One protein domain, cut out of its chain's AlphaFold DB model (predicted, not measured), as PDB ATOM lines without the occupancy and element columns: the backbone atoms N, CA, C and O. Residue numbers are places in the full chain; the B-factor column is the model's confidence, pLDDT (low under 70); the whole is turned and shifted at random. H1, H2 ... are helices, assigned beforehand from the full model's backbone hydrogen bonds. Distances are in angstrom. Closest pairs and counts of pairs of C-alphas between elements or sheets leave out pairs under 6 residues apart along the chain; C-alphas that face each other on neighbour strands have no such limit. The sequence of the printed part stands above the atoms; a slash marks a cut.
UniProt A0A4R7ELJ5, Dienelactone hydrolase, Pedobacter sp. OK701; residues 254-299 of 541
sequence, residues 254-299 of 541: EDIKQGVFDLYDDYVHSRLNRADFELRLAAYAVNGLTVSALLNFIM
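This is residues 254 to 299 of the 541 residues of the protein "Dienelactone hydrolase" of Pedobacter sp. OK701 (UniProt A0A4R7ELJ5). Two helices of equal residue count, H1 and H2, lie side by side and run opposite ways as a helical hairpin, and a shorter third helix, H3, crosses one side of it, beginning beside H2 and ending near H1. H3 packs mainly on H2. The printed part has 46 residues with three named helices, in the order H1, H2, H3, and no named strand; the class is all helix, with 30 residues in named elements. The whole is compact, with a radius of gyration of the C-alphas of 9.7 A, and its C-alphas span 29 by 19 by 16 A, an outline only just rounded.

The printed part begins at Glu 254, and residues 254 to 257 come before the first named helix. H1 takes residues 258 to 268, from C-alpha 258 at (-18.315, 44.654, -20.753) to C-alpha 268, 15.6 A away. A tight link of 5 residues, 269 to 273, follows. H2 takes residues 274 to 284, beginning with C-alpha 274 at (-27.205, 52.854, -35.297), and is 15.8 A from first to last C-alpha. After a short link of 6 residues, 285 to 290, H3 takes residues 291 to 298 and ends with C-alpha 298 at (-28.001, 42.877, -26.787). Met 299 is the last printed residue.

H1 and H2 form a helical hairpin. They touch, with 8 pairs of C-alphas within 8 A, and their closest C-alphas, those of Tyr 267 and Phe 277, are 6.3 A apart. They run opposite ways at a shallow tilt of 3 degrees. H2 and H3 touch as well, and their closest C-alphas, those of Ala 282 and Val 291, are 5.5 A apart. Their lines are about perpendicular, at 78 degrees. H1 and H3 are close but not clearly touching, with the closest C-alphas, those of Tyr 264 and Ile 298, 7.2 A apart. Their lines are about perpendicular too, at 79 degrees. In H1 and H3 every O i to N i+4 pair is within hydrogen-bond range; in H2 5 of 7 are.

The two C-alphas farthest apart, those of Ser 270 in the link from H1 to H2 and Gly 288 in the link from H2 to H3, are 28.8 A apart. The C-alphas of Glu 254 and Met 299, the first and last printed residues, are 16.1 A apart. The printed part has no cut, and neither link is long. The mean pLDDT of the printed part is 85.5; residues 287 to 288 and residue 292 are under 70. H1 has a mean pLDDT of 93, H2 of 88 and H3 of 78.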
ATOM      1  N   GLU A 254     -22.079  35.732 -20.066       83.31
ATOM      2  CA  GLU A 254     -20.696  35.460 -19.671       83.31
ATOM      3  C   GLU A 254     -19.730  35.422 -20.867       83.31
ATOM      4  O   GLU A 254     -18.535  35.654 -20.689       83.31
ATOM      5  N   ASP A 255     -20.232  35.175 -22.084       81.06
ATOM      6  CA  ASP A 255     -19.441  35.239 -23.319       81.06
ATOM      7  C   ASP A 255     -19.219  36.693 -23.791       81.06
ATOM      8  O   ASP A 255     -18.378  36.949 -24.660       81.06
ATOM      9  N   ILE A 256     -19.966  37.660 -23.242       87.38
ATOM     10  CA  ILE A 256     -19.986  39.050 -23.705       87.38
ATOM     11  C   ILE A 256     -19.087  39.942 -22.852       87.38
ATOM     12  O   ILE A 256     -19.246  40.083 -21.642       87.38
ATOM     13  N   LYS A 257     -18.145  40.620 -23.515       91.69
ATOM     14  CA  LYS A 257     -17.272  41.611 -22.872       91.69
ATOM     15  C   LYS A 257     -18.069  42.844 -22.437       91.69
ATOM     16  O   LYS A 257     -18.923  43.311 -23.187       91.69
ATOM     17  N   GLN A 258     -17.691  43.437 -21.300       93.31
ATOM     18  CA  GLN A 258     -18.315  44.654 -20.753       93.31
ATOM     19  C   GLN A 258     -18.476  45.777 -21.797       93.31
ATOM     20  O   GLN A 258     -19.546  46.362 -21.902       93.31
ATOM     21  N   GLY A 259     -17.474  45.985 -22.657       93.00
ATOM     22  CA  GLY A 259     -17.525  47.014 -23.699       93.00
ATOM     23  C   GLY A 259     -18.664  46.882 -24.723       93.00
ATOM     24  O   GLY A 259     -19.016  47.868 -25.361       93.00
ATOM     25  N   VAL A 260     -19.290  45.706 -24.871       93.12
ATOM     26  CA  VAL A 260     -20.521  45.554 -25.674       93.12
ATOM     27  C   VAL A 260     -21.714  46.212 -24.980       93.12
ATOM     28  O   VAL A 260     -22.533  46.851 -25.639       93.12
ATOM     29  N   PHE A 261     -21.808  46.080 -23.655       94.38
ATOM     30  CA  PHE A 261     -22.845  46.738 -22.863       94.38
ATOM     31  C   PHE A 261     -22.639  48.251 -22.844       94.38
ATOM     32  O   PHE A 261     -23.622  48.971 -22.979       94.38
ATOM     33  N   ASP A 262     -21.387  48.714 -22.775       93.06
ATOM     34  CA  ASP A 262     -21.049  50.142 -22.848       93.06
ATOM     35  C   ASP A 262     -21.456  50.740 -24.209       93.06
ATOM     36  O   ASP A 262     -22.124  51.770 -24.266       93.06
ATOM     37  N   LEU A 263     -21.145  50.050 -25.320       93.88
ATOM     38  CA  LEU A 263     -21.580  50.465 -26.663       93.88
ATOM     39  C   LEU A 263     -23.104  50.514 -26.792       93.88
ATOM     40  O   LEU A 263     -23.645  51.412 -27.439       93.88
ATOM     41  N   TYR A 264     -23.794  49.533 -26.212       93.94
ATOM     42  CA  TYR A 264     -25.247  49.527 -26.213       93.94
ATOM     43  C   TYR A 264     -25.815  50.669 -25.372       93.94
ATOM     44  O   TYR A 264     -26.784  51.294 -25.796       93.94
ATOM     45  N   ASP A 265     -25.219  50.964 -24.215       91.75
ATOM     46  CA  ASP A 265     -25.618  52.086 -23.369       91.75
ATOM     47  C   ASP A 265     -25.481  53.419 -24.117       91.75
ATOM     48  O   ASP A 265     -26.421  54.214 -24.150       91.75
ATOM     49  N   ASP A 266     -24.363  53.625 -24.814       92.25
ATOM     50  CA  ASP A 266     -24.161  54.786 -25.680       92.25
ATOM     51  C   ASP A 266     -25.197  54.871 -26.807       92.25
ATOM     52  O   ASP A 266     -25.691  55.957 -27.124       92.25
ATOM     53  N   TYR A 267     -25.559  53.735 -27.400       91.88
ATOM     54  CA  TYR A 267     -26.565  53.670 -28.455       91.88
ATOM     55  C   TYR A 267     -27.976  54.014 -27.955       91.88
ATOM     56  O   TYR A 267     -28.685  54.803 -28.586       91.88
ATOM     57  N   VAL A 268     -28.410  53.460 -26.816       90.56
ATOM     58  CA  VAL A 268     -29.756  53.738 -26.284       90.56
ATOM     59  C   VAL A 268     -29.889  55.118 -25.656       90.56
ATOM     60  O   VAL A 268     -31.008  55.589 -25.485       90.56
ATOM     61  N   HIS A 269     -28.777  55.791 -25.373       88.62
ATOM     62  CA  HIS A 269     -28.753  57.180 -24.919       88.62
ATOM     63  C   HIS A 269     -28.388  58.175 -26.033       88.62
ATOM     64  O   HIS A 269     -27.971  59.296 -25.742       88.62
ATOM     65  N   SER A 270     -28.523  57.778 -27.304       87.69
ATOM     66  CA  SER A 270     -28.308  58.636 -28.480       87.69
ATOM     67  C   SER A 270     -26.898  59.256 -28.577       87.69
ATOM     68  O   SER A 270     -26.691  60.216 -29.317       87.69
ATOM     69  N   ARG A 271     -25.898  58.691 -27.877       90.94
ATOM     70  CA  ARG A 271     -24.473  59.072 -27.981       90.94
ATOM     71  C   ARG A 271     -23.785  58.409 -29.179       90.94
ATOM     72  O   ARG A 271     -22.773  58.909 -29.663       90.94
ATOM     73  N   LEU A 272     -24.360  57.313 -29.681       91.12
ATOM     74  CA  LEU A 272     -24.001  56.660 -30.940       91.12
ATOM     75  C   LEU A 272     -25.245  56.493 -31.817       91.12
ATOM     76  O   LEU A 272     -26.304  56.100 -31.333       91.12
ATOM     77  N   ASN A 273     -25.114  56.739 -33.124       88.44
ATOM     78  CA  ASN A 273     -26.156  56.352 -34.076       88.44
ATOM     79  C   ASN A 273     -26.073  54.844 -34.382       88.44
ATOM     80  O   ASN A 273     -25.087  54.179 -34.063       88.44
ATOM     81  N   ARG A 274     -27.111  54.297 -35.026       84.12
ATOM     82  CA  ARG A 274     -27.205  52.854 -35.297       84.12
ATOM     83  C   ARG A 274     -26.066  52.320 -36.172       84.12
ATOM     84  O   ARG A 274     -25.551  51.245 -35.887       84.12
ATOM     85  N   ALA A 275     -25.669  53.062 -37.206       83.75
ATOM     86  CA  ALA A 275     -24.599  52.638 -38.107       83.75
ATOM     87  C   ALA A 275     -23.247  52.580 -37.378       83.75
ATOM     88  O   ALA A 275     -22.526  51.593 -37.495       83.75
ATOM     89  N   ASP A 276     -22.939  53.595 -36.567       90.69
ATOM     90  CA  ASP A 276     -21.719  53.637 -35.759       90.69
ATOM     91  C   ASP A 276     -21.724  52.577 -34.653       90.69
ATOM     92  O   ASP A 276     -20.684  51.980 -34.371       90.69
ATOM     93  N   PHE A 277     -22.883  52.316 -34.044       91.25
ATOM     94  CA  PHE A 277     -23.052  51.245 -33.069       91.25
ATOM     95  C   PHE A 277     -22.748  49.875 -33.687       91.25
ATOM     96  O   PHE A 277     -21.880  49.165 -33.184       91.25
ATOM     97  N   GLU A 278     -23.391  49.525 -34.806       86.31
ATOM     98  CA  GLU A 278     -23.168  48.249 -35.503       86.31
ATOM     99  C   GLU A 278     -21.714  48.114 -35.996       86.31
ATOM    100  O   GLU A 278     -21.105  47.049 -35.858       86.31
ATOM    101  N   LEU A 279     -21.118  49.206 -36.494       87.69
ATOM    102  CA  LEU A 279     -19.716  49.240 -36.920       87.69
ATOM    103  C   LEU A 279     -18.752  48.986 -35.753       87.69
ATOM    104  O   LEU A 279     -17.830  48.180 -35.878       87.69
ATOM    105  N   ARG A 280     -18.950  49.647 -34.606       93.50
ATOM    106  CA  ARG A 280     -18.099  49.458 -33.416       93.50
ATOM    107  C   ARG A 280     -18.322  48.094 -32.766       93.50
ATOM    108  O   ARG A 280     -17.372  47.516 -32.238       93.50
ATOM    109  N   LEU A 281     -19.534  47.548 -32.856       89.06
ATOM    110  CA  LEU A 281     -19.859  46.205 -32.378       89.06
ATOM    111  C   LEU A 281     -19.056  45.123 -33.121       89.06
ATOM    112  O   LEU A 281     -18.720  44.099 -32.526       89.06
ATOM    113  N   ALA A 282     -18.658  45.367 -34.376       86.56
ATOM    114  CA  ALA A 282     -17.817  44.452 -35.151       86.56
ATOM    115  C   ALA A 282     -16.459  44.152 -34.503       86.56
ATOM    116  O   ALA A 282     -15.951  43.042 -34.650       86.56
ATOM    117  N   ALA A 283     -15.907  45.075 -33.708       90.38
ATOM    118  CA  ALA A 283     -14.676  44.832 -32.955       90.38
ATOM    119  C   ALA A 283     -14.824  43.730 -31.883       90.38
ATOM    120  O   ALA A 283     -13.827  43.179 -31.414       90.38
ATOM    121  N   TYR A 284     -16.059  43.392 -31.503       87.69
ATOM    122  CA  TYR A 284     -16.379  42.359 -30.518       87.69
ATOM    123  C   TYR A 284     -16.788  41.021 -31.152       87.69
ATOM    124  O   TYR A 284     -16.914  40.032 -30.431       87.69
ATOM    125  N   ALA A 285     -16.942  40.955 -32.479       83.88
ATOM    126  CA  ALA A 285     -17.282  39.741 -33.227       83.88
ATOM    127  C   ALA A 285     -16.051  38.830 -33.418       83.88
ATOM    128  O   ALA A 285     -15.562  38.611 -34.525       83.88
ATOM    129  N   VAL A 286     -15.511  38.338 -32.303       77.94
ATOM    130  CA  VAL A 286     -14.338  37.453 -32.237       77.94
ATOM    131  C   VAL A 286     -14.723  36.095 -31.636       77.94
ATOM    132  O   VAL A 286     -15.795  35.951 -31.054       77.94
ATOM    133  N   ASN A 287     -13.856  35.082 -31.751       69.38
ATOM    134  CA  ASN A 287     -14.046  33.752 -31.139       69.38
ATOM    135  C   ASN A 287     -15.368  33.046 -31.515       69.38
ATOM    136  O   ASN A 287     -15.992  32.395 -30.679       69.38
ATOM    137  N   GLY A 288     -15.798  33.173 -32.775       64.81
ATOM    138  CA  GLY A 288     -17.019  32.533 -33.285       64.81
ATOM    139  C   GLY A 288     -18.309  33.331 -33.064       64.81
ATOM    140  O   GLY A 288     -19.362  32.899 -33.526       64.81
ATOM    141  N   LEU A 289     -18.250  34.503 -32.419       72.50
ATOM    142  CA  LEU A 289     -19.376  35.438 -32.353       72.50
ATOM    143  C   LEU A 289     -19.475  36.252 -33.648       72.50
ATOM    144  O   LEU A 289     -18.474  36.748 -34.160       72.50
ATOM    145  N   THR A 290     -20.693  36.431 -34.158       76.31
ATOM    146  CA  THR A 290     -20.975  37.316 -35.299       76.31
ATOM    147  C   THR A 290     -21.573  38.637 -34.822       76.31
ATOM    148  O   THR A 290     -22.179  38.697 -33.752       76.31
ATOM    149  N   VAL A 291     -21.473  39.696 -35.633       74.94
ATOM    150  CA  VAL A 291     -22.139  40.984 -35.343       74.94
ATOM    151  C   VAL A 291     -23.642  40.794 -35.163       74.94
ATOM    152  O   VAL A 291     -24.221  41.339 -34.233       74.94
ATOM    153  N   SER A 292     -24.269  39.968 -36.003       69.94
ATOM    154  CA  SER A 292     -25.698  39.660 -35.897       69.94
ATOM    155  C   SER A 292     -26.043  38.921 -34.606       69.94
ATOM    156  O   SER A 292     -27.063  39.223 -34.000       69.94
ATOM    157  N   ALA A 293     -25.199  37.987 -34.156       71.31
ATOM    158  CA  ALA A 293     -25.406  37.289 -32.889       71.31
ATOM    159  C   ALA A 293     -25.290  38.249 -31.693       71.31
ATOM    160  O   ALA A 293     -26.144  38.231 -30.813       71.31
ATOM    161  N   LEU A 294     -24.292  39.139 -31.701       82.38
ATOM    162  CA  LEU A 294     -24.130  40.180 -30.680       82.38
ATOM    163  C   LEU A 294     -25.299  41.172 -30.671       82.38
ATOM    164  O   LEU A 294     -25.798  41.519 -29.603       82.38
ATOM    165  N   LEU A 295     -25.747  41.606 -31.851       79.12
ATOM    166  CA  LEU A 295     -26.875  42.521 -32.001       79.12
ATOM    167  C   LEU A 295     -28.170  41.876 -31.497       79.12
ATOM    168  O   LEU A 295     -28.888  42.479 -30.709       79.12
ATOM    169  N   ASN A 296     -28.445  40.635 -31.902       77.38
ATOM    170  CA  ASN A 296     -29.616  39.895 -31.434       77.38
ATOM    171  C   ASN A 296     -29.581  39.664 -29.925       77.38
ATOM    172  O   ASN A 296     -30.619  39.762 -29.283       77.38
ATOM    173  N   PHE A 297     -28.401  39.375 -29.370       84.12
ATOM    174  CA  PHE A 297     -28.235  39.210 -27.935       84.12
ATOM    175  C   PHE A 297     -28.580  40.509 -27.206       84.12
ATOM    176  O   PHE A 297     -29.444  40.500 -26.343       84.12
ATOM    177  N   ILE A 298     -27.949  41.631 -27.569       85.69
ATOM    178  CA  ILE A 298     -28.001  42.877 -26.787       85.69
ATOM    179  C   ILE A 298     -29.328  43.651 -26.893       85.69
ATOM    180  O   ILE A 298     -29.633  44.475 -26.024       85.69
ATOM    181  N   MET A 299     -30.121  43.395 -27.937       82.81
ATOM    182  CA  MET A 299     -31.410  44.052 -28.162       82.81
ATOM    183  C   MET A 299     -32.528  43.497 -27.256       82.81
ATOM    184  O   MET A 299     -32.448  42.361 -26.793       82.81
TER     185      MET A 299